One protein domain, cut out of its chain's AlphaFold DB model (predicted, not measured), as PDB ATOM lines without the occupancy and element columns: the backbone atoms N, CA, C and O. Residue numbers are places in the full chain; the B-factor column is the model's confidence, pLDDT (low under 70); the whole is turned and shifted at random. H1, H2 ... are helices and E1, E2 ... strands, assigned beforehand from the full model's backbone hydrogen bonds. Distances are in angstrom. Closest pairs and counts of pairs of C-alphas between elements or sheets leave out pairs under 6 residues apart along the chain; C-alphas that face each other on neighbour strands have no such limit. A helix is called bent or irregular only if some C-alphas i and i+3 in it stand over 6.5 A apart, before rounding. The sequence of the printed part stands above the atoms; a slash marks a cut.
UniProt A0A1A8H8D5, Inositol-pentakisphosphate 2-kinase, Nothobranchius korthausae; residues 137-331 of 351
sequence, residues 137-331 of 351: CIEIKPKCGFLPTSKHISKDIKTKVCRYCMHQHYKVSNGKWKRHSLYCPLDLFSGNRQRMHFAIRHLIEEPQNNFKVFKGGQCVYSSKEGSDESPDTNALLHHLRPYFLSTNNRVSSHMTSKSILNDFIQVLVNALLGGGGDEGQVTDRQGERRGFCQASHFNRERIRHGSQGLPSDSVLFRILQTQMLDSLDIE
ATOM      1  N   CYS A 137      58.092 -17.232 126.522       95.62
ATOM      2  CA  CYS A 137      58.557 -18.474 125.911       95.62
ATOM      3  C   CYS A 137      57.355 -19.346 125.557       95.62
ATOM      4  O   CYS A 137      56.429 -19.495 126.354       95.62
ATOM      5  N   ILE A 138      57.356 -19.899 124.347       97.56
ATOM      6  CA  ILE A 138      56.239 -20.669 123.809       97.56
ATOM      7  C   ILE A 138      56.736 -22.083 123.528       97.56
ATOM      8  O   ILE A 138      57.593 -22.290 122.673       97.56
ATOM      9  N   GLU A 139      56.198 -23.058 124.256       98.12
ATOM     10  CA  GLU A 139      56.517 -24.472 124.071       98.12
ATOM     11  C   GLU A 139      55.480 -25.095 123.130       98.12
ATOM     12  O   GLU A 139      54.290 -25.139 123.450       98.12
ATOM     13  N   ILE A 140      55.927 -25.601 121.977       98.44
ATOM     14  CA  ILE A 140      55.073 -26.292 121.003       98.44
ATOM     15  C   ILE A 140      55.548 -27.731 120.853       98.44
ATOM     16  O   ILE A 140      56.719 -27.990 120.591       98.44
ATOM     17  N   LYS A 141      54.615 -28.684 120.934       98.12
ATOM     18  CA  LYS A 141      54.866 -30.082 120.556       98.12
ATOM     19  C   LYS A 141      54.170 -30.378 119.221       98.12
ATOM     20  O   LYS A 141      52.992 -30.754 119.241       98.12
ATOM     21  N   PRO A 142      54.875 -30.267 118.077       98.19
ATOM     22  CA  PRO A 142      54.256 -30.151 116.752       98.19
ATOM     23  C   PRO A 142      53.784 -31.488 116.153       98.19
ATOM     24  O   PRO A 142      53.075 -31.515 115.156       98.19
ATOM     25  N   LYS A 143      54.137 -32.624 116.776       98.44
ATOM     26  CA  LYS A 143      53.824 -33.980 116.276       98.44
ATOM     27  C   LYS A 143      54.409 -34.223 114.866       98.44
ATOM     28  O   LYS A 143      55.324 -33.518 114.458       98.44
ATOM     29  N   CYS A 144      53.944 -35.274 114.183       98.19
ATOM     30  CA  CYS A 144      54.436 -35.693 112.867       98.19
ATOM     31  C   CYS A 144      53.826 -34.838 111.748       98.19
ATOM     32  O   CYS A 144      52.603 -34.811 111.607       98.19
ATOM     33  N   GLY A 145      54.679 -34.160 110.977       97.00
ATOM     34  CA  GLY A 145      54.316 -33.185 109.949       97.00
ATOM     35  C   GLY A 145      54.047 -33.746 108.552       97.00
ATOM     36  O   GLY A 145      53.769 -32.959 107.653       97.00
ATOM     37  N   PHE A 146      54.101 -35.066 108.350       95.56
ATOM     38  CA  PHE A 146      53.911 -35.694 107.038       95.56
ATOM     39  C   PHE A 146      52.889 -36.842 107.066       95.56
ATOM     40  O   PHE A 146      52.513 -37.351 108.125       95.56
ATOM     41  N   LEU A 147      52.420 -37.237 105.878       95.88
ATOM     42  CA  LEU A 147      51.649 -38.463 105.663       95.88
ATOM     43  C   LEU A 147      52.582 -39.570 105.156       95.88
ATOM     44  O   LEU A 147      53.366 -39.311 104.236       95.88
ATOM     45  N   PRO A 148      52.513 -40.786 105.716       94.69
ATOM     46  CA  PRO A 148      53.329 -41.896 105.252       94.69
ATOM     47  C   PRO A 148      52.958 -42.263 103.802       94.69
ATOM     48  O   PRO A 148      51.796 -42.181 103.403       94.69
ATOM     49  N   THR A 149      53.965 -42.639 103.009       91.44
ATOM     50  CA  THR A 149      53.839 -42.955 101.567       91.44
ATOM     51  C   THR A 149      54.383 -44.333 101.197       91.44
ATOM     52  O   THR A 149      54.367 -44.717 100.031       91.44
ATOM     53  N   SER A 150      54.859 -45.084 102.189       92.38
ATOM     54  CA  SER A 150      55.399 -46.427 102.011       92.38
ATOM     55  C   SER A 150      54.386 -47.369 101.361       92.38
ATOM     56  O   SER A 150      53.215 -47.413 101.741       92.38
ATOM     57  N   LYS A 151      54.868 -48.199 100.431       94.00
ATOM     58  CA  LYS A 151      54.090 -49.286  99.818       94.00
ATOM     59  C   LYS A 151      53.654 -50.365 100.818       94.00
ATOM     60  O   LYS A 151      52.792 -51.170 100.496       94.00
ATOM     61  N   HIS A 152      54.257 -50.395 102.009       95.81
ATOM     62  CA  HIS A 152      53.958 -51.374 103.059       95.81
ATOM     63  C   HIS A 152      52.714 -51.021 103.885       95.81
ATOM     64  O   HIS A 152      52.309 -51.798 104.742       95.81
ATOM     65  N   ILE A 153      52.104 -49.859 103.648       96.19
ATOM     66  CA  ILE A 153      50.914 -49.419 104.376       96.19
ATOM     67  C   ILE A 153      49.700 -50.232 103.918       96.19
ATOM     68  O   ILE A 153      49.253 -50.109 102.780       96.19
ATOM     69  N   SER A 154      49.108 -51.000 104.830       96.56
ATOM     70  CA  SER A 154      47.916 -51.813 104.558       96.56
ATOM     71  C   SER A 154      46.599 -51.032 104.631       96.56
ATOM     72  O   SER A 154      45.577 -51.474 104.105       96.56
ATOM     73  N   LYS A 155      46.582 -49.877 105.311       96.88
ATOM     74  CA  LYS A 155      45.371 -49.074 105.537       96.88
ATOM     75  C   LYS A 155      45.433 -47.751 104.783       96.88
ATOM     76  O   LYS A 155      46.131 -46.828 105.195       96.88
ATOM     77  N   ASP A 156      44.608 -47.626 103.746       94.75
ATOM     78  CA  ASP A 156      44.504 -46.435 102.888       94.75
ATOM     79  C   ASP A 156      44.282 -45.124 103.673       94.75
ATOM     80  O   ASP A 156      44.872 -44.096 103.348       94.75
ATOM     81  N   ILE A 157      43.538 -45.156 104.785       96.75
ATOM     82  CA  ILE A 157      43.325 -43.968 105.628       96.75
ATOM     83  C   ILE A 157      44.638 -43.338 106.127       96.75
ATOM     84  O   ILE A 157      44.709 -42.116 106.273       96.75
ATOM     85  N   LYS A 158      45.700 -44.133 106.338       97.12
ATOM     86  CA  LYS A 158      46.994 -43.644 106.842       97.12
ATOM     87  C   LYS A 158      47.697 -42.717 105.853       97.12
ATOM     88  O   LYS A 158      48.430 -41.837 106.288       97.12
ATOM     89  N   THR A 159      47.446 -42.861 104.552       95.19
ATOM     90  CA  THR A 159      48.017 -41.988 103.508       95.19
ATOM     91  C   THR A 159      47.165 -40.732 103.261       95.19
ATOM     92  O   THR A 159      47.555 -39.848 102.497       95.19
ATOM     93  N   LYS A 160      46.001 -40.626 103.921       95.75
ATOM     94  CA  LYS A 160      45.009 -39.550 103.748       95.75
ATOM     95  C   LYS A 160      44.822 -38.681 104.991       95.75
ATOM     96  O   LYS A 160      44.595 -37.474 104.869       95.75
ATOM     97  N   VAL A 161      44.908 -39.267 106.184       97.62
ATOM     98  CA  VAL A 161      44.700 -38.590 107.470       97.62
ATOM     99  C   VAL A 161      45.924 -38.775 108.356       97.62
ATOM    100  O   VAL A 161      46.411 -39.883 108.556       97.62
ATOM    101  N   CYS A 162      46.426 -37.676 108.922       97.88
ATOM    102  CA  CYS A 162      47.637 -37.730 109.730       97.88
ATOM    103  C   CYS A 162      47.412 -38.463 111.060       97.88
ATOM    104  O   CYS A 162      46.312 -38.467 111.627       97.88
ATOM    105  N   ARG A 163      48.494 -39.026 111.612       98.25
ATOM    106  CA  ARG A 163      48.451 -39.774 112.876       98.25
ATOM    107  C   ARG A 163      47.862 -38.957 114.023       98.25
ATOM    108  O   ARG A 163      47.157 -39.531 114.847       98.25
ATOM    109  N   TYR A 164      48.126 -37.649 114.091       98.56
ATOM    110  CA  TYR A 164      47.571 -36.798 115.146       98.56
ATOM    111  C   TYR A 164      46.044 -36.733 115.083       98.56
ATOM    112  O   TYR A 164      45.402 -37.039 116.086       98.56
ATOM    113  N   CYS A 165      45.478 -36.401 113.919       98.44
ATOM    114  CA  CYS A 165      44.032 -36.283 113.741       98.44
ATOM    115  C   CYS A 165      43.330 -37.615 114.038       98.44
ATOM    116  O   CYS A 165      42.381 -37.632 114.814       98.44
ATOM    117  N   MET A 166      43.852 -38.749 113.545       98.31
ATOM    118  CA  MET A 166      43.305 -40.070 113.903       98.31
ATOM    119  C   MET A 166      43.369 -40.330 115.417       98.31
ATOM    120  O   MET A 166      42.417 -40.811 116.025       98.31
ATOM    121  N   HIS A 167      44.493 -39.992 116.055       98.19
ATOM    122  CA  HIS A 167      44.706 -40.244 117.480       98.19
ATOM    123  C   HIS A 167      43.881 -39.304 118.382       98.19
ATOM    124  O   HIS A 167      43.653 -39.643 119.541       98.19
ATOM    125  N   GLN A 168      43.397 -38.156 117.888       97.69
ATOM    126  CA  GLN A 168      42.453 -37.318 118.638       97.69
ATOM    127  C   GLN A 168      41.162 -38.082 118.953       97.69
ATOM    128  O   GLN A 168      40.745 -38.079 120.107       97.69
ATOM    129  N   HIS A 169      40.600 -38.825 117.989       97.50
ATOM    130  CA  HIS A 169      39.397 -39.640 118.218       97.50
ATOM    131  C   HIS A 169      39.586 -40.670 119.325       97.50
ATOM    132  O   HIS A 169      38.786 -40.735 120.253       97.50
ATOM    133  N   TYR A 170      40.694 -41.407 119.283       97.12
ATOM    134  CA  TYR A 170      41.012 -42.372 120.329       97.12
ATOM    135  C   TYR A 170      41.175 -41.706 121.705       97.12
ATOM    136  O   TYR A 170      40.685 -42.224 122.703       97.12
ATOM    137  N   LYS A 171      41.855 -40.556 121.792       94.62
ATOM    138  CA  LYS A 171      42.080 -39.884 123.083       94.62
ATOM    139  C   LYS A 171      40.799 -39.337 123.694       94.62
ATOM    140  O   LYS A 171      40.649 -39.434 124.908       94.62
ATOM    141  N   VAL A 172      39.917 -38.772 122.876       94.06
ATOM    142  CA  VAL A 172      38.630 -38.258 123.351       94.06
ATOM    143  C   VAL A 172      37.728 -39.406 123.787       94.06
ATOM    144  O   VAL A 172      37.214 -39.386 124.900       94.06
ATOM    145  N   SER A 173      37.637 -40.468 122.979       95.81
ATOM    146  CA  SER A 173      36.849 -41.658 123.323       95.81
ATOM    147  C   SER A 173      37.314 -42.349 124.609       95.81
ATOM    148  O   SER A 173      36.493 -42.929 125.305       95.81
ATOM    149  N   ASN A 174      38.610 -42.291 124.935       93.88
ATOM    150  CA  ASN A 174      39.161 -42.846 126.177       93.88
ATOM    151  C   ASN A 174      39.202 -41.838 127.337       93.88
ATOM    152  O   ASN A 174      39.918 -42.053 128.311       93.88
ATOM    153  N   GLY A 175      38.526 -40.693 127.218       90.56
ATOM    154  CA  GLY A 175      38.446 -39.692 128.284       90.56
ATOM    155  C   GLY A 175      39.761 -38.971 128.602       90.56
ATOM    156  O   GLY A 175      39.811 -38.188 129.547       90.56
ATOM    157  N   LYS A 176      40.827 -39.176 127.814       88.88
ATOM    158  CA  LYS A 176      42.109 -38.481 128.015       88.88
ATOM    159  C   LYS A 176      41.983 -36.977 127.775       88.88
ATOM    160  O   LYS A 176      42.664 -36.192 128.426       88.88
ATOM    161  N   TRP A 177      41.145 -36.598 126.815       90.19
ATOM    162  CA  TRP A 177      40.775 -35.215 126.536       90.19
ATOM    163  C   TRP A 177      39.267 -35.129 126.365       90.19
ATOM    164  O   TRP A 177      38.654 -36.057 125.851       90.19
ATOM    165  N   LYS A 178      38.664 -34.012 126.761       88.88
ATOM    166  CA  LYS A 178      37.210 -33.833 126.649       88.88
ATOM    167  C   LYS A 178      36.771 -33.514 125.220       88.88
ATOM    168  O   LYS A 178      35.661 -33.857 124.827       88.88
ATOM    169  N   ARG A 179      37.624 -32.832 124.447       91.81
ATOM    170  CA  ARG A 179      37.303 -32.330 123.105       91.81
ATOM    171  C   ARG A 179      38.439 -32.586 122.123       91.81
ATOM    172  O   ARG A 179      39.605 -32.713 122.500       91.81
ATOM    173  N   HIS A 180      38.072 -32.659 120.849       94.00
ATOM    174  CA  HIS A 180      39.021 -32.765 119.750       94.00
ATOM    175  C   HIS A 180      39.672 -31.408 119.493       94.00
ATOM    176  O   HIS A 180      38.971 -30.415 119.305       94.00
ATOM    177  N   SER A 181      41.000 -31.381 119.398       95.81
ATOM    178  CA  SER A 181      41.686 -30.230 118.813       95.81
ATOM    179  C   SER A 181      41.540 -30.258 117.290       95.81
ATOM    180  O   SER A 181      41.749 -31.304 116.670       95.81
ATOM    181  N   LEU A 182      41.237 -29.108 116.680       97.19
ATOM    182  CA  LEU A 182      41.239 -28.949 115.216       97.19
ATOM    183  C   LEU A 182      42.647 -28.670 114.658       97.19
ATOM    184  O   LEU A 182      42.814 -28.451 113.457       97.19
ATOM    185  N   TYR A 183      43.672 -28.679 115.515       98.44
ATOM    186  CA  TYR A 183      45.064 -28.608 115.098       98.44
ATOM    187  C   TYR A 183      45.416 -29.772 114.158       98.44
ATOM    188  O   TYR A 183      45.171 -30.941 114.457       98.44
ATOM    189  N   CYS A 184      46.066 -29.462 113.036       98.50
ATOM    190  CA  CYS A 184      46.672 -30.458 112.165       98.50
ATOM    191  C   CYS A 184      48.168 -30.156 111.990       98.50
ATOM    192  O   CYS A 184      48.515 -29.068 111.523       98.50
ATOM    193  N   PRO A 185      49.072 -31.109 112.287       98.44
ATOM    194  CA  PRO A 185      50.503 -30.932 112.054       98.44
ATOM    195  C   PRO A 185      50.841 -30.549 110.613       98.44
ATOM    196  O   PRO A 185      51.638 -29.642 110.407       98.44
ATOM    197  N   LEU A 186      50.191 -31.155 109.614       96.94
ATOM    198  CA  LEU A 186      50.456 -30.836 108.205       96.94
ATOM    199  C   LEU A 186      50.184 -29.364 107.868       96.94
ATOM    200  O   LEU A 186      50.798 -28.839 106.947       96.94
ATOM    201  N   ASP A 187      49.279 -28.693 108.588       97.25
ATOM    202  CA  ASP A 187      49.035 -27.259 108.404       97.25
ATOM    203  C   ASP A 187      50.162 -26.411 108.998       97.25
ATOM    204  O   ASP A 187      50.580 -25.434 108.376       97.25
ATOM    205  N   LEU A 188      50.705 -26.813 110.152       97.88
ATOM    206  CA  LEU A 188      51.865 -26.163 110.762       97.88
ATOM    207  C   LEU A 188      53.128 -26.348 109.909       97.88
ATOM    208  O   LEU A 188      53.844 -25.388 109.665       97.88
ATOM    209  N   PHE A 189      53.368 -27.558 109.406       96.88
ATOM    210  CA  PHE A 189      54.530 -27.896 108.574       96.88
ATOM    211  C   PHE A 189      54.370 -27.507 107.092       96.88
ATOM    212  O   PHE A 189      55.169 -27.907 106.253       96.88
ATOM    213  N   SER A 190      53.338 -26.739 106.738       94.19
ATOM    214  CA  SER A 190      53.023 -26.450 105.334       94.19
ATOM    215  C   SER A 190      53.893 -25.375 104.682       94.19
ATOM    216  O   SER A 190      53.884 -25.256 103.459       94.19
ATOM    217  N   GLY A 191      54.520 -24.504 105.480       92.75
ATOM    218  CA  GLY A 191      55.121 -23.256 104.995       92.75
ATOM    219  C   GLY A 191      54.115 -22.203 104.511       92.75
ATOM    220  O   GLY A 191      54.459 -21.046 104.278       92.75
ATOM    221  N   ASN A 192      52.833 -22.559 104.401       92.88
ATOM    222  CA  ASN A 192      51.777 -21.633 104.035       92.88
ATOM    223  C   ASN A 192      51.309 -20.869 105.278       92.88
ATOM    224  O   ASN A 192      50.708 -21.431 106.194       92.88
ATOM    225  N   ARG A 193      51.518 -19.552 105.272       94.00
ATOM    226  CA  ARG A 193      51.232 -18.681 106.422       94.00
ATOM    227  C   ARG A 193      49.787 -18.766 106.918       94.00
ATOM    228  O   ARG A 193      49.562 -18.724 108.121       94.00
ATOM    229  N   GLN A 194      48.807 -18.914 106.022       94.56
ATOM    230  CA  GLN A 194      47.394 -19.012 106.408       94.56
ATOM    231  C   GLN A 194      47.088 -20.344 107.104       94.56
ATOM    232  O   GLN A 194      46.392 -20.355 108.120       94.56
ATOM    233  N   ARG A 195      47.639 -21.455 106.597       95.62
ATOM    234  CA  ARG A 195      47.535 -22.777 107.234       95.62
ATOM    235  C   ARG A 195      48.248 -22.803 108.582       95.62
ATOM    236  O   ARG A 195      47.662 -23.246 109.563       95.62
ATOM    237  N   MET A 196      49.459 -22.255 108.661       97.31
ATOM    238  CA  MET A 196      50.205 -22.151 109.918       97.31
ATOM    239  C   MET A 196      49.458 -21.299 110.945       97.31
ATOM    240  O   MET A 196      49.305 -21.714 112.091       97.31
ATOM    241  N   HIS A 197      48.914 -20.152 110.531       97.44
ATOM    242  CA  HIS A 197      48.080 -19.321 111.393       97.44
ATOM    243  C   HIS A 197      46.855 -20.095 111.902       97.44
ATOM    244  O   HIS A 197      46.505 -20.000 113.081       97.44
ATOM    245  N   PHE A 198      46.184 -20.857 111.036       97.50
ATOM    246  CA  PHE A 198      45.058 -21.703 111.428       97.50
ATOM    247  C   PHE A 198      45.486 -22.781 112.432       97.50
ATOM    248  O   PHE A 198      44.820 -22.961 113.447       97.50
ATOM    249  N   ALA A 199      46.617 -23.446 112.200       98.31
ATOM    250  CA  ALA A 199      47.150 -24.468 113.093       98.31
ATOM    251  C   ALA A 199      47.488 -23.906 114.484       98.31
ATOM    252  O   ALA A 199      47.082 -24.481 115.490       98.31
ATOM    253  N   ILE A 200      48.178 -22.762 114.550       98.56
ATOM    254  CA  ILE A 200      48.548 -22.119 115.818       98.56
ATOM    255  C   ILE A 200      47.306 -21.625 116.565       98.56
ATOM    256  O   ILE A 200      47.229 -21.804 117.775       98.56
ATOM    257  N   ARG A 201      46.300 -21.077 115.866       97.88
ATOM    258  CA  ARG A 201      45.027 -20.698 116.503       97.88
ATOM    259  C   ARG A 201      44.403 -21.882 117.248       97.88
ATOM    260  O   ARG A 201      44.053 -21.735 118.410       97.88
ATOM    261  N   HIS A 202      44.341 -23.060 116.628       97.44
ATOM    262  CA  HIS A 202      43.747 -24.241 117.265       97.44
ATOM    263  C   HIS A 202      44.649 -24.909 118.312       97.44
ATOM    264  O   HIS A 202      44.143 -25.611 119.183       97.44
ATOM    265  N   LEU A 203      45.966 -24.670 118.267       97.56
ATOM    266  CA  LEU A 203      46.857 -24.971 119.393       97.56
ATOM    267  C   LEU A 203      46.600 -24.053 120.590       97.56
ATOM    268  O   LEU A 203      46.803 -24.480 121.716       97.56
ATOM    269  N   ILE A 204      46.178 -22.809 120.371       96.75
ATOM    270  CA  ILE A 204      45.795 -21.911 121.463       96.75
ATOM    271  C   ILE A 204      44.415 -22.312 121.991       96.75
ATOM    272  O   ILE A 204      44.267 -22.501 123.184       96.75
ATOM    273  N   GLU A 205      43.420 -22.509 121.128       94.25
ATOM    274  CA  GLU A 205      42.048 -22.834 121.557       94.25
ATOM    275  C   GLU A 205      41.938 -24.181 122.290       94.25
ATOM    276  O   GLU A 205      41.200 -24.284 123.268       94.25
ATOM    277  N   GLU A 206      42.682 -25.202 121.853       94.81
ATOM    278  CA  GLU A 206      42.719 -26.525 122.488       94.81
ATOM    279  C   GLU A 206      44.187 -27.002 122.634       94.81
ATOM    280  O   GLU A 206      44.658 -27.834 121.846       94.81
ATOM    281  N   PRO A 207      44.935 -26.466 123.629       94.50
ATOM    282  CA  PRO A 207      46.368 -26.692 123.828       94.50
ATOM    283  C   PRO A 207      46.740 -28.133 124.101       94.50
ATOM    284  O   PRO A 207      47.781 -28.599 123.629       94.50
ATOM    285  N   GLN A 208      45.922 -28.844 124.881       93.25
ATOM    286  CA  GLN A 208      46.231 -30.180 125.373       93.25
ATOM    287  C   GLN A 208      47.670 -30.226 125.939       93.25
ATOM    288  O   GLN A 208      48.111 -29.329 126.653       93.25
ATOM    289  N   ASN A 209      48.459 -31.243 125.580       92.69
ATOM    290  CA  ASN A 209      49.898 -31.289 125.859       92.69
ATOM    291  C   ASN A 209      50.748 -30.828 124.664       92.69
ATOM    292  O   ASN A 209      51.817 -31.384 124.382       92.69
ATOM    293  N   ASN A 210      50.220 -29.884 123.886       96.94
ATOM    294  CA  ASN A 210      50.793 -29.423 122.630       96.94
ATOM    295  C   ASN A 210      51.159 -27.951 122.569       96.94
ATOM    296  O   ASN A 210      51.967 -27.614 121.702       96.94
ATOM    297  N   PHE A 211      50.662 -27.135 123.491       97.19
ATOM    298  CA  PHE A 211      50.984 -25.721 123.553       97.19
ATOM    299  C   PHE A 211      51.045 -25.245 125.006       97.19
ATOM    300  O   PHE A 211      50.153 -25.547 125.801       97.19
ATOM    301  N   LYS A 212      52.104 -24.516 125.359       96.12
ATOM    302  CA  LYS A 212      52.217 -23.804 126.636       96.12
ATOM    303  C   LYS A 212      52.856 -22.440 126.436       96.12
ATOM    304  O   LYS A 212      53.689 -22.270 125.547       96.12
ATOM    305  N   VAL A 213      52.510 -21.497 127.305       96.75
ATOM    306  CA  VAL A 213      53.135 -20.171 127.356       96.75
ATOM    307  C   VAL A 213      53.730 -19.948 128.736       96.75
ATOM    308  O   VAL A 213      53.064 -20.141 129.754       96.75
ATOM    309  N   PHE A 214      54.979 -19.502 128.750       95.31
ATOM    310  CA  PHE A 214      55.712 -19.101 129.937       95.31
ATOM    311  C   PHE A 214      56.026 -17.608 129.875       95.31
ATOM    312  O   PHE A 214      56.321 -17.075 128.806       95.31
ATOM    313  N   LYS A 215      55.996 -16.941 131.028       92.75
ATOM    314  CA  LYS A 215      56.391 -15.541 131.201       92.75
ATOM    315  C   LYS A 215      57.385 -15.458 132.354       92.75
ATOM    316  O   LYS A 215      57.034 -15.801 133.479       92.75
ATOM    317  N   GLY A 216      58.626 -15.052 132.074       88.56
ATOM    318  CA  GLY A 216      59.697 -15.014 133.084       88.56
ATOM    319  C   GLY A 216      59.912 -16.360 133.792       88.56
ATOM    320  O   GLY A 216      60.000 -16.417 135.016       88.56
ATOM    321  N   GLY A 217      59.888 -17.463 133.041       89.31
ATOM    322  CA  GLY A 217      60.049 -18.818 133.576       89.31
ATOM    323  C   GLY A 217      58.837 -19.420 134.297       89.31
ATOM    324  O   GLY A 217      58.912 -20.565 134.740       89.31
ATOM    325  N   GLN A 218      57.722 -18.694 134.430       90.62
ATOM    326  CA  GLN A 218      56.484 -19.212 135.027       90.62
ATOM    327  C   GLN A 218      55.472 -19.588 133.945       90.62
ATOM    328  O   GLN A 218      55.230 -18.803 133.032       90.62
ATOM    329  N   CYS A 219      54.863 -20.772 134.044       92.94
ATOM    330  CA  CYS A 219      53.816 -21.203 133.117       92.94
ATOM    331  C   CYS A 219      52.534 -20.395 133.367       92.94
ATOM    332  O   CYS A 219      51.924 -20.521 134.425       92.94
ATOM    333  N   VAL A 220      52.119 -19.593 132.386       93.94
ATOM    334  CA  VAL A 220      50.922 -18.733 132.461       93.94
ATOM    335  C   VAL A 220      49.757 -19.260 131.625       93.94
ATOM    336  O   VAL A 220      48.633 -18.789 131.771       93.94
ATOM    337  N   TYR A 221      50.004 -20.231 130.741       94.69
ATOM    338  CA  TYR A 221      48.965 -20.830 129.906       94.69
ATOM    339  C   TYR A 221      49.300 -22.276 129.537       94.69
ATOM    340  O   TYR A 221      50.356 -22.539 128.963       94.69
ATOM    341  N   SER A 222      48.404 -23.210 129.860       91.38
ATOM    342  CA  SER A 222      48.480 -24.628 129.480       91.38
ATOM    343  C   SER A 222      47.136 -25.318 129.740       91.38
ATOM    344  O   SER A 222      46.330 -24.805 130.515       91.38
ATOM    345  N   SER A 223      46.904 -26.494 129.151       86.00
ATOM    346  CA  SER A 223      45.813 -27.375 129.593       86.00
ATOM    347  C   SER A 223      46.249 -28.207 130.800       86.00
ATOM    348  O   SER A 223      47.350 -28.763 130.807       86.00
ATOM    349  N   LYS A 224      45.363 -28.374 131.784       74.94
ATOM    350  CA  LYS A 224      45.542 -29.373 132.846       74.94
ATOM    351  C   LYS A 224      44.911 -30.689 132.360       74.94
ATOM    352  O   LYS A 224      43.721 -30.739 132.062       74.94
ATOM    353  N   GLU A 225      45.714 -31.745 132.201       68.44
ATOM    354  CA  GLU A 225      45.203 -33.084 131.842       68.44
ATOM    355  C   GLU A 225      44.190 -33.522 132.921       68.44
ATOM    356  O   GLU A 225      44.534 -33.587 134.093       68.44
ATOM    357  N   GLY A 226      42.937 -33.780 132.540       60.28
ATOM    358  CA  GLY A 226      41.891 -34.210 133.475       60.28
ATOM    359  C   GLY A 226      41.135 -33.102 134.224       60.28
ATOM    360  O   GLY A 226      40.239 -33.443 134.988       60.28
ATOM    361  N   SER A 227      41.424 -31.808 134.007       66.06
ATOM    362  CA  SER A 227      40.553 -30.738 134.524       66.06
ATOM    363  C   SER A 227      39.339 -30.515 133.626       66.06
ATOM    364  O   SER A 227      39.459 -30.570 132.401       66.06
ATOM    365  N   ASP A 228      38.203 -30.158 134.225       61.59
ATOM    366  CA  ASP A 228      36.997 -29.772 133.479       61.59
ATOM    367  C   ASP A 228      37.041 -28.321 132.953       61.59
ATOM    368  O   ASP A 228      36.219 -27.934 132.126       61.59
ATOM    369  N   GLU A 229      38.024 -27.519 133.374       67.88
ATOM    370  CA  GLU A 229      38.185 -26.134 132.924       67.88
ATOM    371  C   GLU A 229      38.844 -26.056 131.540       67.88
ATOM    372  O   GLU A 229      39.957 -26.548 131.325       67.88
ATOM    373  N   SER A 230      38.177 -25.386 130.597       70.31
ATOM    374  CA  SER A 230      38.797 -24.992 129.333       70.31
ATOM    375  C   SER A 230      39.893 -23.947 129.579       70.31
ATOM    376  O   SER A 230      39.705 -23.075 130.430       70.31
ATOM    377  N   PRO A 231      40.995 -23.958 128.811       78.12
ATOM    378  CA  PRO A 231      42.026 -22.935 128.928       78.12
ATOM    379  C   PRO A 231      41.444 -21.532 128.714       78.12
ATOM    380  O   PRO A 231      40.833 -21.248 127.680       78.12
ATOM    381  N   ASP A 232      41.668 -20.633 129.671       85.56
ATOM    382  CA  ASP A 232      41.156 -19.270 129.584       85.56
ATOM    383  C   ASP A 232      41.991 -18.428 128.608       85.56
ATOM    384  O   ASP A 232      43.073 -17.918 128.918       85.56
ATOM    385  N   THR A 233      41.472 -18.271 127.391       88.31
ATOM    386  CA  THR A 233      42.102 -17.438 126.360       88.31
ATOM    387  C   THR A 233      42.144 -15.960 126.777       88.31
ATOM    388  O   THR A 233      43.061 -15.243 126.375       88.31
ATOM    389  N   ASN A 234      41.219 -15.485 127.621       89.56
ATOM    390  CA  ASN A 234      41.252 -14.112 128.126       89.56
ATOM    391  C   ASN A 234      42.407 -13.900 129.109       89.56
ATOM    392  O   ASN A 234      43.074 -12.864 129.034       89.56
ATOM    393  N   ALA A 235      42.704 -14.885 129.963       90.69
ATOM    394  CA  ALA A 235      43.898 -14.865 130.806       90.69
ATOM    395  C   ALA A 235      45.178 -14.787 129.957       90.69
ATOM    396  O   ALA A 235      46.030 -13.930 130.205       90.69
ATOM    397  N   LEU A 236      45.288 -15.592 128.890       94.25
ATOM    398  CA  LEU A 236      46.414 -15.489 127.954       94.25
ATOM    399  C   LEU A 236      46.518 -14.077 127.357       94.25
ATOM    400  O   LEU A 236      47.582 -13.462 127.397       94.25
ATOM    401  N   LEU A 237      45.413 -13.529 126.848       93.75
ATOM    402  CA  LEU A 237      45.373 -12.185 126.268       93.75
ATOM    403  C   LEU A 237      45.808 -11.100 127.257       93.75
ATOM    404  O   LEU A 237      46.517 -10.171 126.868       93.75
ATOM    405  N   HIS A 238      45.435 -11.224 128.532       92.62
ATOM    406  CA  HIS A 238      45.904 -10.330 129.587       92.62
ATOM    407  C   HIS A 238      47.436 -10.365 129.716       92.62
ATOM    408  O   HIS A 238      48.072  -9.313 129.780       92.62
ATOM    409  N   HIS A 239      48.047 -11.554 129.666       93.62
ATOM    410  CA  HIS A 239      49.504 -11.689 129.680       93.62
ATOM    411  C   HIS A 239      50.182 -11.144 128.416       93.62
ATOM    412  O   HIS A 239      51.296 -10.630 128.532       93.62
ATOM    413  N   LEU A 240      49.531 -11.226 127.248       93.56
ATOM    414  CA  LEU A 240      50.064 -10.767 125.959       93.56
ATOM    415  C   LEU A 240      49.988  -9.243 125.771       93.56
ATOM    416  O   LEU A 240      50.881  -8.670 125.153       93.56
ATOM    417  N   ARG A 241      48.967  -8.567 126.313       91.56
ATOM    418  CA  ARG A 241      48.730  -7.116 126.128       91.56
ATOM    419  C   ARG A 241      49.986  -6.230 126.243       91.56
ATOM    420  O   ARG A 241      50.207  -5.440 125.325       91.56
ATOM    421  N   PRO A 242      50.842  -6.359 127.278       89.88
ATOM    422  CA  PRO A 242      52.025  -5.505 127.425       89.88
ATOM    423  C   PRO A 242      53.040  -5.602 126.274       89.88
ATOM    424  O   PRO A 242      53.823  -4.681 126.084       89.88
ATOM    425  N   TYR A 243      53.040  -6.697 125.507       89.56
ATOM    426  CA  TYR A 243      53.997  -6.926 124.417       89.56
ATOM    427  C   TYR A 243      53.542  -6.326 123.082       89.56
ATOM    428  O   TYR A 243      54.377  -6.048 122.226       89.56
ATOM    429  N   PHE A 244      52.235  -6.116 122.907       87.38
ATOM    430  CA  PHE A 244      51.647  -5.647 121.645       87.38
ATOM    431  C   PHE A 244      51.120  -4.208 121.720       87.38
ATOM    432  O   PHE A 244      50.957  -3.566 120.689       87.38
ATOM    433  N   LEU A 245      50.883  -3.671 122.925       78.88
ATOM    434  CA  LEU A 245      50.406  -2.293 123.110       78.88
ATOM    435  C   LEU A 245      51.535  -1.248 123.159       78.88
ATOM    436  O   LEU A 245      51.306  -0.084 122.841       78.88
ATOM    437  N   SER A 246      52.747  -1.634 123.566       63.56
ATOM    438  CA  SER A 246      53.855  -0.694 123.813       63.56
ATOM    439  C   SER A 246      54.739  -0.415 122.596       63.56
ATOM    440  O   SER A 246      55.638   0.417 122.674       63.56
ATOM    441  N   THR A 247      54.509  -1.081 121.465       56.56
ATOM    442  CA  THR A 247      55.487  -1.160 120.371       56.56
ATOM    443  C   THR A 247      55.477   0.026 119.401       56.56
ATOM    444  O   THR A 247      56.337   0.072 118.533       56.56
ATOM    445  N   ASN A 248      54.557   0.997 119.526       47.31
ATOM    446  CA  ASN A 248      54.341   1.992 118.460       47.31
ATOM    447  C   ASN A 248      54.318   3.481 118.847       47.31
ATOM    448  O   ASN A 248      53.960   4.279 117.984       47.31
ATOM    449  N   ASN A 249      54.655   3.908 120.077       49.31
ATOM    450  CA  ASN A 249      54.597   5.327 120.530       49.31
ATOM    451  C   ASN A 249      53.274   6.086 120.243       49.31
ATOM    452  O   ASN A 249      53.125   7.259 120.571       49.31
ATOM    453  N   ARG A 250      52.278   5.405 119.682       49.47
ATOM    454  CA  ARG A 250      50.882   5.774 119.569       49.47
ATOM    455  C   ARG A 250      50.178   4.836 120.523       49.47
ATOM    456  O   ARG A 250      50.103   3.636 120.263       49.47
ATOM    457  N   VAL A 251      49.703   5.373 121.638       49.47
ATOM    458  CA  VAL A 251      48.759   4.673 122.505       49.47
ATOM    459  C   VAL A 251      47.505   4.440 121.662       49.47
ATOM    460  O   VAL A 251      46.633   5.299 121.578       49.47
ATOM    461  N   SER A 252      47.441   3.318 120.942       51.56
ATOM    462  CA  SER A 252      46.196   2.885 120.322       51.56
ATOM    463  C   SER A 252      45.318   2.411 121.469       51.56
ATOM    464  O   SER A 252      45.501   1.315 121.996       51.56
ATOM    465  N   SER A 253      44.418   3.285 121.914       55.47
ATOM    466  CA  SER A 253      43.584   3.073 123.099       55.47
ATOM    467  C   SER A 253      42.653   1.860 122.986       55.47
ATOM    468  O   SER A 253      42.091   1.444 123.996       55.47
ATOM    469  N   HIS A 254      42.524   1.235 121.806       62.53
ATOM    470  CA  HIS A 254      41.620   0.107 121.584       62.53
ATOM    471  C   HIS A 254      42.172  -0.949 120.609       62.53
ATOM    472  O   HIS A 254      41.609  -1.171 119.536       62.53
ATOM    473  N   MET A 255      43.232  -1.682 120.980       75.94
ATOM    474  CA  MET A 255      43.475  -2.982 120.334       75.94
ATOM    475  C   MET A 255      42.484  -4.016 120.868       75.94
ATOM    476  O   MET A 255      42.445  -4.315 122.063       75.94
ATOM    477  N   THR A 256      41.680  -4.587 119.973       86.62
ATOM    478  CA  THR A 256      40.767  -5.674 120.339       86.62
ATOM    479  C   THR A 256      41.555  -6.934 120.705       86.62
ATOM    480  O   THR A 256      42.614  -7.206 120.134       86.62
ATOM    481  N   SER A 257      41.003  -7.764 121.596       89.50
ATOM    482  CA  SER A 257      41.544  -9.093 121.924       89.50
ATOM    483  C   SER A 257      41.859  -9.933 120.678       89.50
ATOM    484  O   SER A 257      42.868 -10.632 120.627       89.50
ATOM    485  N   LYS A 258      41.027  -9.814 119.636       91.31
ATOM    486  CA  LYS A 258      41.222 -10.487 118.349       91.31
ATOM    487  C   LYS A 258      42.476 -10.001 117.616       91.31
ATOM    488  O   LYS A 258      43.172 -10.826 117.032       91.31
ATOM    489  N   SER A 259      42.760  -8.698 117.642       91.62
ATOM    490  CA  SER A 259      43.974  -8.142 117.028       91.62
ATOM    491  C   SER A 259      45.221  -8.665 117.728       91.62
ATOM    492  O   SER A 259      46.074  -9.240 117.068       91.62
ATOM    493  N   ILE A 260      45.264  -8.579 119.064       93.94
ATOM    494  CA  ILE A 260      46.404  -9.045 119.871       93.94
ATOM    495  C   ILE A 260      46.687 -10.527 119.610       93.94
ATOM    496  O   ILE A 260      47.837 -10.918 119.428       93.94
ATOM    497  N   LEU A 261      45.640 -11.356 119.555       95.12
ATOM    498  CA  LEU A 261      45.791 -12.778 119.253       95.12
ATOM    499  C   LEU A 261      46.352 -13.016 117.846       95.12
ATOM    500  O   LEU A 261      47.228 -13.858 117.676       95.12
ATOM    501  N   ASN A 262      45.856 -12.297 116.836       95.75
ATOM    502  CA  ASN A 262      46.349 -12.439 115.467       95.75
ATOM    503  C   ASN A 262      47.807 -11.971 115.340       95.75
ATOM    504  O   ASN A 262      48.600 -12.665 114.708       95.75
ATOM    505  N   ASP A 263      48.175 -10.857 115.975       95.50
ATOM    506  CA  ASP A 263      49.550 -10.348 115.978       95.50
ATOM    507  C   ASP A 263      50.493 -11.332 116.679       95.50
ATOM    508  O   ASP A 263      51.562 -11.656 116.161       95.50
ATOM    509  N   PHE A 264      50.060 -11.906 117.805       96.94
ATOM    510  CA  PHE A 264      50.790 -12.966 118.492       96.94
ATOM    511  C   PHE A 264      51.002 -14.196 117.605       96.94
ATOM    512  O   PHE A 264      52.127 -14.679 117.474       96.94
ATOM    513  N   ILE A 265      49.951 -14.676 116.935       98.19
ATOM    514  CA  ILE A 265      50.065 -15.804 116.006       98.19
ATOM    515  C   ILE A 265      51.012 -15.459 114.851       98.19
ATOM    516  O   ILE A 265      51.843 -16.284 114.478       98.19
ATOM    517  N   GLN A 266      50.937 -14.244 114.306       97.25
ATOM    518  CA  GLN A 266      51.809 -13.797 113.223       97.25
ATOM    519  C   GLN A 266      53.287 -13.785 113.640       97.25
ATOM    520  O   GLN A 266      54.136 -14.214 112.855       97.25
ATOM    521  N   VAL A 267      53.599 -13.357 114.870       97.19
ATOM    522  CA  VAL A 267      54.955 -13.439 115.441       97.19
ATOM    523  C   VAL A 267      55.427 -14.890 115.517       97.19
ATOM    524  O   VAL A 267      56.546 -15.182 115.104       97.19
ATOM    525  N   LEU A 268      54.576 -15.822 115.959       97.88
ATOM    526  CA  LEU A 268      54.929 -17.245 116.006       97.88
ATOM    527  C   LEU A 268      55.151 -17.846 114.612       97.88
ATOM    528  O   LEU A 268      56.113 -18.581 114.412       97.88
ATOM    529  N   VAL A 269      54.305 -17.513 113.630       97.62
ATOM    530  CA  VAL A 269      54.504 -17.944 112.235       97.62
ATOM    531  C   VAL A 269      55.823 -17.393 111.687       97.62
ATOM    532  O   VAL A 269      56.566 -18.134 111.050       97.62
ATOM    533  N   ASN A 270      56.138 -16.121 111.950       96.56
ATOM    534  CA  ASN A 270      57.421 -15.521 111.575       96.56
ATOM    535  C   ASN A 270      58.605 -16.246 112.216       96.56
ATOM    536  O   ASN A 270      59.551 -16.563 111.511       96.56
ATOM    537  N   ALA A 271      58.541 -16.540 113.516       95.69
ATOM    538  CA  ALA A 271      59.615 -17.233 114.223       95.69
ATOM    539  C   ALA A 271      59.836 -18.659 113.691       95.69
ATOM    540  O   ALA A 271      60.973 -19.082 113.516       95.69
ATOM    541  N   LEU A 272      58.759 -19.390 113.382       96.00
ATOM    542  CA  LEU A 272      58.832 -20.759 112.858       96.00
ATOM    543  C   LEU A 272      59.309 -20.838 111.402       96.00
ATOM    544  O   LEU A 272      59.867 -21.859 111.008       96.00
ATOM    545  N   LEU A 273      59.067 -19.789 110.612       94.25
ATOM    546  CA  LEU A 273      59.590 -19.641 109.249       94.25
ATOM    547  C   LEU A 273      60.952 -18.943 109.211       94.25
ATOM    548  O   LEU A 273      61.569 -18.884 108.155       94.25
ATOM    549  N   GLY A 274      61.401 -18.392 110.338       90.38
ATOM    550  CA  GLY A 274      62.669 -17.696 110.448       90.38
ATOM    551  C   GLY A 274      63.836 -18.652 110.238       90.38
ATOM    552  O   GLY A 274      63.927 -19.704 110.879       90.38
ATOM    553  N   GLY A 275      64.733 -18.256 109.343       77.00
ATOM    554  CA  GLY A 275      66.039 -18.863 109.179       77.00
ATOM    555  C   GLY A 275      66.950 -18.568 110.361       77.00
ATOM    556  O   GLY A 275      66.823 -17.537 111.020       77.00
ATOM    557  N   GLY A 276      67.901 -19.458 110.629       61.88
ATOM    558  CA  GLY A 276      68.985 -19.152 111.566       61.88
ATOM    559  C   GLY A 276      70.344 -19.347 110.916       61.88
ATOM    560  O   GLY A 276      71.069 -20.224 111.356       61.88
ATOM    561  N   GLY A 277      70.621 -18.633 109.828       52.84
ATOM    562  CA  GLY A 277      71.968 -18.317 109.329       52.84
ATOM    563  C   GLY A 277      72.953 -19.443 108.995       52.84
ATOM    564  O   GLY A 277      74.062 -19.120 108.596       52.84
ATOM    565  N   ASP A 278      72.602 -20.718 109.155       54.94
ATOM    566  CA  ASP A 278      73.543 -21.825 108.999       54.94
ATOM    567  C   ASP A 278      73.111 -22.734 107.844       54.94
ATOM    568  O   ASP A 278      72.101 -23.447 107.922       54.94
ATOM    569  N   GLU A 279      73.873 -22.656 106.754       54.06
ATOM    570  CA  GLU A 279      73.681 -23.345 105.474       54.06
ATOM    571  C   GLU A 279      74.185 -24.798 105.505       54.06
ATOM    572  O   GLU A 279      74.640 -25.339 104.498       54.06
ATOM    573  N   GLY A 280      74.117 -25.473 106.656       56.16
ATOM    574  CA  GLY A 280      74.354 -26.917 106.692       56.16
ATOM    575  C   GLY A 280      73.422 -27.616 105.694       56.16
ATOM    576  O   GLY A 280      72.205 -27.438 105.776       56.16
ATOM    577  N   GLN A 281      73.981 -28.379 104.745       57.53
ATOM    578  CA  GLN A 281      73.207 -29.100 103.731       57.53
ATOM    579  C   GLN A 281      72.263 -30.104 104.405       57.53
ATOM    580  O   GLN A 281      72.680 -31.160 104.875       57.53
ATOM    581  N   VAL A 282      70.971 -29.786 104.440       62.28
ATOM    582  CA  VAL A 282      69.931 -30.727 104.860       62.28
ATOM    583  C   VAL A 282      69.377 -31.380 103.604       62.28
ATOM    584  O   VAL A 282      68.822 -30.697 102.746       62.28
ATOM    585  N   THR A 283      69.506 -32.704 103.487       66.88
ATOM    586  CA  THR A 283      68.870 -33.453 102.391       66.88
ATOM    587  C   THR A 283      67.367 -33.223 102.406       66.88
ATOM    588  O   THR A 283      66.706 -33.588 103.382       66.88
ATOM    589  N   ASP A 284      66.833 -32.663 101.324       74.75
ATOM    590  CA  ASP A 284      65.396 -32.553 101.140       74.75
ATOM    591  C   ASP A 284      64.804 -33.907 100.733       74.75
ATOM    592  O   ASP A 284      65.097 -34.455  99.671       74.75
ATOM    593  N   ARG A 285      63.968 -34.463 101.609       76.38
ATOM    594  CA  ARG A 285      63.259 -35.730 101.416       76.38
ATOM    595  C   ARG A 285      61.802 -35.516 100.998       76.38
ATOM    596  O   ARG A 285      61.058 -36.499 100.946       76.38
ATOM    597  N   GLN A 286      61.366 -34.274 100.741       64.62
ATOM    598  CA  GLN A 286      59.951 -33.946 100.540       64.62
ATOM    599  C   GLN A 286      59.317 -34.664  99.348       64.62
ATOM    600  O   GLN A 286      58.230 -35.210  99.535       64.62
ATOM    601  N   GLY A 287      59.975 -34.752  98.185       60.00
ATOM    602  CA  GLY A 287      59.414 -35.388  96.980       60.00
ATOM    603  C   GLY A 287      57.986 -34.918  96.624       60.00
ATOM    604  O   GLY A 287      57.458 -33.963  97.192       60.00
ATOM    605  N   GLU A 288      57.303 -35.611  95.710       56.47
ATOM    606  CA  GLU A 288      55.885 -35.357  95.386       56.47
ATOM    607  C   GLU A 288      54.937 -35.942  96.455       56.47
ATOM    608  O   GLU A 288      54.127 -36.835  96.199       56.47
ATOM    609  N   ARG A 289      55.048 -35.493  97.710       68.56
ATOM    610  CA  ARG A 289      54.177 -35.968  98.799       68.56
ATOM    611  C   ARG A 289      52.923 -35.108  98.949       68.56
ATOM    612  O   ARG A 289      52.922 -33.895  98.751       68.56
ATOM    613  N   ARG A 290      51.820 -35.736  99.379       72.62
ATOM    614  CA  ARG A 290      50.569 -35.028  99.697       72.62
ATOM    615  C   ARG A 290      50.781 -34.072 100.874       72.62
ATOM    616  O   ARG A 290      50.861 -34.500 102.021       72.62
ATOM    617  N   GLY A 291      50.762 -32.770 100.599       80.56
ATOM    618  CA  GLY A 291      50.892 -31.717 101.614       80.56
ATOM    619  C   GLY A 291      49.636 -31.444 102.458       80.56
ATOM    620  O   GLY A 291      49.644 -30.509 103.263       80.56
ATOM    621  N   PHE A 292      48.546 -32.208 102.284       90.62
ATOM    622  CA  PHE A 292      47.257 -31.970 102.950       90.62
ATOM    623  C   PHE A 292      46.673 -33.211 103.622       90.62
ATOM    624  O   PHE A 292      46.479 -34.249 102.993       90.62
ATOM    625  N   CYS A 293      46.273 -33.038 104.881       95.25
ATOM    626  CA  CYS A 293      45.459 -33.988 105.631       95.25
ATOM    627  C   CYS A 293      43.978 -33.838 105.243       95.25
ATOM    628  O   CYS A 293      43.479 -32.717 105.134       95.25
ATOM    629  N   GLN A 294      43.253 -34.945 105.061       95.88
ATOM    630  CA  GLN A 294      41.801 -34.915 104.826       95.88
ATOM    631  C   GLN A 294      40.989 -34.537 106.072       95.88
ATOM    632  O   GLN A 294      39.884 -34.037 105.932       95.88
ATOM    633  N   ALA A 295      41.543 -34.718 107.274       96.56
ATOM    634  CA  ALA A 295      40.899 -34.301 108.523       96.56
ATOM    635  C   ALA A 295      41.227 -32.852 108.934       96.56
ATOM    636  O   ALA A 295      40.814 -32.417 110.005       96.56
ATOM    637  N   SER A 296      42.011 -32.111 108.139       95.94
ATOM    638  CA  SER A 296      42.201 -30.680 108.398       95.94
ATOM    639  C   SER A 296      40.933 -29.916 108.019       95.94
ATOM    640  O   SER A 296      40.402 -30.089 106.924       95.94
ATOM    641  N   HIS A 297      40.494 -29.029 108.911       94.06
ATOM    642  CA  HIS A 297      39.367 -28.124 108.681       94.06
ATOM    643  C   HIS A 297      39.758 -26.843 107.929       94.06
ATOM    644  O   HIS A 297      38.921 -25.962 107.725       94.06
ATOM    645  N   PHE A 298      41.020 -26.698 107.515       91.56
ATOM    646  CA  PHE A 298      41.435 -25.546 106.729       91.56
ATOM    647  C   PHE A 298      40.794 -25.586 105.330       91.56
ATOM    648  O   PHE A 298      40.992 -26.539 104.573       91.56
ATOM    649  N   ASN A 299      40.059 -24.530 104.960       85.31
ATOM    650  CA  ASN A 299      39.456 -24.429 103.630       85.31
ATOM    651  C   ASN A 299      40.546 -24.248 102.555       85.31
ATOM    652  O   ASN A 299      41.181 -23.194 102.463       85.31
ATOM    653  N   ARG A 300      40.710 -25.273 101.712       78.81
ATOM    654  CA  ARG A 300      41.708 -25.341 100.636       78.81
ATOM    655  C   ARG A 300      41.490 -24.300  99.536       78.81
ATOM    656  O   ARG A 300      42.467 -23.838  98.961       78.81
ATOM    657  N   GLU A 301      40.252 -23.874  99.299       74.94
ATOM    658  CA  GLU A 301      39.903 -22.865  98.285       74.94
ATOM    659  C   GLU A 301      40.473 -21.477  98.614       74.94
ATOM    660  O   GLU A 301      40.549 -20.597  97.761       74.94
ATOM    661  N   ARG A 302      40.912 -21.260  99.862       71.38
ATOM    662  CA  ARG A 302      41.538 -19.999 100.282       71.38
ATOM    663  C   ARG A 302      42.976 -19.838  99.785       71.38
ATOM    664  O   ARG A 302      43.537 -18.748  99.909       71.38
ATOM    665  N   ILE A 303      43.572 -20.885  99.216       74.88
ATOM    666  CA  ILE A 303      44.946 -20.865  98.717       74.88
ATOM    667  C   ILE A 303      44.954 -20.241  97.321       74.88
ATOM    668  O   ILE A 303      44.681 -20.903  96.329       74.88
ATOM    669  N   ARG A 304      45.261 -18.941  97.255       58.44
ATOM    670  CA  ARG A 304      45.317 -18.180  95.992       58.44
ATOM    671  C   ARG A 304      46.662 -18.277  95.260       58.44
ATOM    672  O   ARG A 304      46.728 -17.948  94.084       58.44
ATOM    673  N   HIS A 305      47.722 -18.731  95.934       56.91
ATOM    674  CA  HIS A 305      49.079 -18.840  95.386       56.91
ATOM    675  C   HIS A 305      49.737 -20.150  95.836       56.91
ATOM    676  O   HIS A 305      49.482 -20.612  96.952       56.91
ATOM    677  N   GLY A 306      50.578 -20.741  94.978       56.47
ATOM    678  CA  GLY A 306      51.345 -21.949  95.303       56.47
ATOM    679  C   GLY A 306      52.142 -21.778  96.601       56.47
ATOM    680  O   GLY A 306      52.705 -20.715  96.859       56.47
ATOM    681  N   SER A 307      52.149 -22.797  97.464       62.81
ATOM    682  CA  SER A 307      52.909 -22.757  98.717       62.81
ATOM    683  C   SER A 307      54.397 -22.952  98.437       62.81
ATOM    684  O   SER A 307      54.766 -23.982  97.883       62.81
ATOM    685  N   GLN A 308      55.246 -22.030  98.891       68.00
ATOM    686  CA  GLN A 308      56.708 -22.116  98.742       68.00
ATOM    687  C   GLN A 308      57.387 -23.150  99.671       68.00
ATOM    688  O   GLN A 308      58.601 -23.131  99.818       68.00
ATOM    689  N   GLY A 309      56.632 -24.070 100.288       84.62
ATOM    690  CA  GLY A 309      57.176 -25.021 101.262       84.62
ATOM    691  C   GLY A 309      57.742 -24.334 102.512       84.62
ATOM    692  O   GLY A 309      57.574 -23.131 102.714       84.62
ATOM    693  N   LEU A 310      58.365 -25.114 103.397       91.81
ATOM    694  CA  LEU A 310      59.098 -24.568 104.541       91.81
ATOM    695  C   LEU A 310      60.499 -24.115 104.093       91.81
ATOM    696  O   LEU A 310      61.139 -24.867 103.361       91.81
ATOM    697  N   PRO A 311      61.011 -22.966 104.574       92.00
ATOM    698  CA  PRO A 311      62.397 -22.564 104.339       92.00
ATOM    699  C   PRO A 311      63.373 -23.624 104.859       92.00
ATOM    700  O   PRO A 311      63.205 -24.113 105.981       92.00
ATOM    701  N   SER A 312      64.381 -23.982 104.063       88.50
ATOM    702  CA  SER A 312      65.326 -25.070 104.361       88.50
ATOM    703  C   SER A 312      66.158 -24.835 105.628       88.50
ATOM    704  O   SER A 312      66.556 -25.776 106.314       88.50
ATOM    705  N   ASP A 313      66.384 -23.573 105.977       88.19
ATOM    706  CA  ASP A 313      67.141 -23.127 107.142       88.19
ATOM    707  C   ASP A 313      66.287 -22.962 108.418       88.19
ATOM    708  O   ASP A 313      66.837 -22.727 109.506       88.19
ATOM    709  N   SER A 314      64.963 -23.137 108.309       92.88
ATOM    710  CA  SER A 314      64.026 -23.103 109.435       92.88
ATOM    711  C   SER A 314      64.114 -24.369 110.293       92.88
ATOM    712  O   SER A 314      64.281 -25.488 109.798       92.88
ATOM    713  N   VAL A 315      63.919 -24.223 111.609       93.69
ATOM    714  CA  VAL A 315      63.884 -25.375 112.532       93.69
ATOM    715  C   VAL A 315      62.773 -26.362 112.166       93.69
ATOM    716  O   VAL A 315      62.928 -27.573 112.317       93.69
ATOM    717  N   LEU A 316      61.651 -25.858 111.643       95.38
ATOM    718  CA  LEU A 316      60.499 -26.684 111.316       95.38
ATOM    719  C   LEU A 316      60.776 -27.584 110.104       95.38
ATOM    720  O   LEU A 316      60.375 -28.748 110.117       95.38
ATOM    721  N   PHE A 317      61.516 -27.091 109.104       94.75
ATOM    722  CA  PHE A 317      61.994 -27.919 107.997       94.75
ATOM    723  C   PHE A 317      62.936 -29.013 108.498       94.75
ATOM    724  O   PHE A 317      62.714 -30.185 108.214       94.75
ATOM    725  N   ARG A 318      63.931 -28.669 109.322       94.88
ATOM    726  CA  ARG A 318      64.902 -29.640 109.859       94.88
ATOM    727  C   ARG A 318      64.238 -30.741 110.689       94.88
ATOM    728  O   ARG A 318      64.525 -31.926 110.503       94.88
ATOM    729  N   ILE A 319      63.272 -30.367 111.533       96.75
ATOM    730  CA  ILE A 319      62.431 -31.321 112.269       96.75
ATOM    731  C   ILE A 319      61.685 -32.233 111.294       96.75
ATOM    732  O   ILE A 319      61.675 -33.445 111.497       96.75
ATOM    733  N   LEU A 320      61.071 -31.685 110.243       95.88
ATOM    734  CA  LEU A 320      60.347 -32.480 109.253       95.88
ATOM    735  C   LEU A 320      61.267 -33.483 108.548       95.88
ATOM    736  O   LEU A 320      60.929 -34.661 108.479       95.88
ATOM    737  N   GLN A 321      62.450 -33.056 108.102       95.25
ATOM    738  CA  GLN A 321      63.421 -33.943 107.451       95.25
ATOM    739  C   GLN A 321      63.885 -35.065 108.387       95.25
ATOM    740  O   GLN A 321      63.981 -36.221 107.975       95.25
ATOM    741  N   THR A 322      64.074 -34.751 109.671       95.94
ATOM    742  CA  THR A 322      64.401 -35.745 110.703       95.94
ATOM    743  C   THR A 322      63.258 -36.737 110.914       95.94
ATOM    744  O   THR A 322      63.480 -37.942 110.988       95.94
ATOM    745  N   GLN A 323      62.011 -36.261 110.965       96.81
ATOM    746  CA  GLN A 323      60.835 -37.130 111.068       96.81
ATOM    747  C   GLN A 323      60.721 -38.083 109.870       96.81
ATOM    748  O   GLN A 323      60.299 -39.225 110.029       96.81
ATOM    749  N   MET A 324      61.131 -37.630 108.685       94.75
ATOM    750  CA  MET A 324      61.094 -38.398 107.440       94.75
ATOM    751  C   MET A 324      62.222 -39.434 107.308       94.75
ATOM    752  O   MET A 324      62.337 -40.082 106.264       94.75
ATOM    753  N   LEU A 325      63.030 -39.647 108.354       95.62
ATOM    754  CA  LEU A 325      63.840 -40.864 108.478       95.62
ATOM    755  C   LEU A 325      62.952 -42.119 108.525       95.62
ATOM    756  O   LEU A 325      63.361 -43.169 108.030       95.62
ATOM    757  N   ASP A 326      61.711 -41.995 109.017       95.56
ATOM    758  CA  ASP A 326      60.676 -43.017 108.848       95.56
ATOM    759  C   ASP A 326      60.173 -43.050 107.392       95.56
ATOM    760  O   ASP A 326      59.192 -42.406 107.006       95.56
ATOM    761  N   SER A 327      60.903 -43.790 106.559       93.44
ATOM    762  CA  SER A 327      60.604 -43.976 105.137       93.44
ATOM    763  C   SER A 327      59.672 -45.159 104.860       93.44
ATOM    764  O   SER A 327      59.016 -45.184 103.816       93.44
ATOM    765  N   LEU A 328      59.584 -46.115 105.787       95.56
ATOM    766  CA  LEU A 328      58.871 -47.380 105.602       95.56
ATOM    767  C   LEU A 328      57.502 -47.418 106.281       95.56
ATOM    768  O   LEU A 328      56.720 -48.315 105.956       95.56
ATOM    769  N   ASP A 329      57.200 -46.454 107.160       97.00
ATOM    770  CA  ASP A 329      56.138 -46.557 108.163       97.00
ATOM    771  C   ASP A 329      56.367 -47.759 109.105       97.00
ATOM    772  O   ASP A 329      57.088 -48.712 108.800       97.00
ATOM    773  N   ILE A 330      55.741 -47.736 110.284       97.56
ATOM    774  CA  ILE A 330      55.858 -48.829 111.255       97.56
ATOM    775  C   ILE A 330      55.457 -50.196 110.674       97.56
ATOM    776  O   ILE A 330      56.025 -51.207 111.075       97.56
ATOM    777  N   GLU A 331      54.526 -50.244 109.715       97.81
ATOM    778  CA  GLU A 331      54.122 -51.492 109.056       97.81
ATOM    779  C   GLU A 331      55.244 -52.097 108.200       97.81
ATOM    780  O   GLU A 331      55.372 -53.317 108.141       97.81
TER     781      GLU A 331
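Overview. This is residues 137 to 331 of the 351 residues of the protein "Inositol-pentakisphosphate 2-kinase" of Nothobranchius korthausae (UniProt A0A1A8H8D5). A small sheet of three strands, E1, E2 and E3, sits beside a group of crossed helices, in which the longest helix, H6, crosses H4, meets H5 crosswise near its first residues and reaches H7 with its last ones. The short H3 packs on H4 near the middle of the whole; H1 and H2 lie away from this group, H1 toward the end of the long axis opposite to H5, and a long stretch with no named element, residues 274 to 314, runs round the outside between H6 and H7. Residues 246 to 252, in the loop after H5, stick out. The printed part has 195 residues with seven named helices and three named strands, in the order E1 H1 H2 H3 H4 E2 E3 H5 H6 H7; the sheet's order is E1 E2 E3, antiparallel, and the class is mostly helix, though under half of the residues, 84, are in named elements. The whole is compact, with a radius of gyration of the C-alphas of 18.1 A and spans of 58 by 44 by 35 A.

Along the chain. Strand E1, residues 137 to 140, begins at C-alpha 137 at (58.557, -18.474, 125.911). E2, residues 211 to 215, is 13.8 A long, and E3 is residues 218 to 221. H4, residues 193 to 205, is 18.2 A long, and H5, residues 233 to 245, is 17.6 A long. H5 is irregular: C-alphas 239 and 242 are 7.0 A apart. H6, residues 257 to 273, measures 24.4 A and begins at C-alpha 257 at (41.544, -9.093, 121.924). H3 is residues 185 to 188, H2 is residues 163 to 173 and 15.7 A long, and H1 is residues 156 to 159. H7, residues 315 to 323, is 12.2 A long and ends at C-alpha 323 at (60.835, -37.130, 111.068).

Arrangement. In the sheet, E2 is the inner strand and E1 and E3 are the edge strands. E1 and E2 are antiparallel at 170 degrees, with N 139 and O 212 2.9 A apart and N 214 and O 137 2.8 A apart, within hydrogen-bond range. E2 and E3 form an antiparallel hairpin at 135 degrees, with N 215 and O 218 at 2.8 A. H4 only grazes the sheet, with residues 200 to 205, and H5 only grazes it, with residues 233 to 240; the closest C-alphas of E3 and H5, those of Tyr 221 and Leu 236, are 6.2 A apart. H6 is the hub and is not on the sheet. With residues 265 to 269 alone it touches H4 at a steep tilt of 59 degrees, opposite ways, the closest C-alphas being those of His 197 and Ile 265, 6.1 A apart. With residues 257 to 264 alone it touches H5, about perpendicular at 75 degrees, closest at the C-alphas of Phe 244 and Ile 260, 6.5 A. With residues 272 to 273 alone it touches H7, a steep tilt of 61 degrees, the same way, closest at the C-alphas of Leu 272 and Leu 316, 6.3 A. H3 touches residues 195 to 200 of H4, with the C-alphas of Leu 188 and Met 196 closest at 4.4 A. H2 and H3 are close but not clearly touching, the C-alphas of Tyr 164 and Pro 185 being closest at 7.3 A. H1 and H2 meet only through their link, and H1 touches no helix. In H4, H6 and H7 every O i to N i+4 pair is within hydrogen-bond range, in H2 5 of 7 and in H5 6 of 9, while H1 and H3 are too short for such a pair.

Size, cuts and confidence. The two C-alphas farthest apart, those of Ser 154 and Asn 249, are 59.7 A apart. The printed part has no cut. The links E1 to H1, H2 to H3, E3 to H5, H5 to H6 and H6 to H7 are long, the last with 41 residues. The mean pLDDT of the printed part is 87.6; it is under 70 at residues 225 to 229, 246 to 254, 276 to 283, 286 to 289 and 304 to 308.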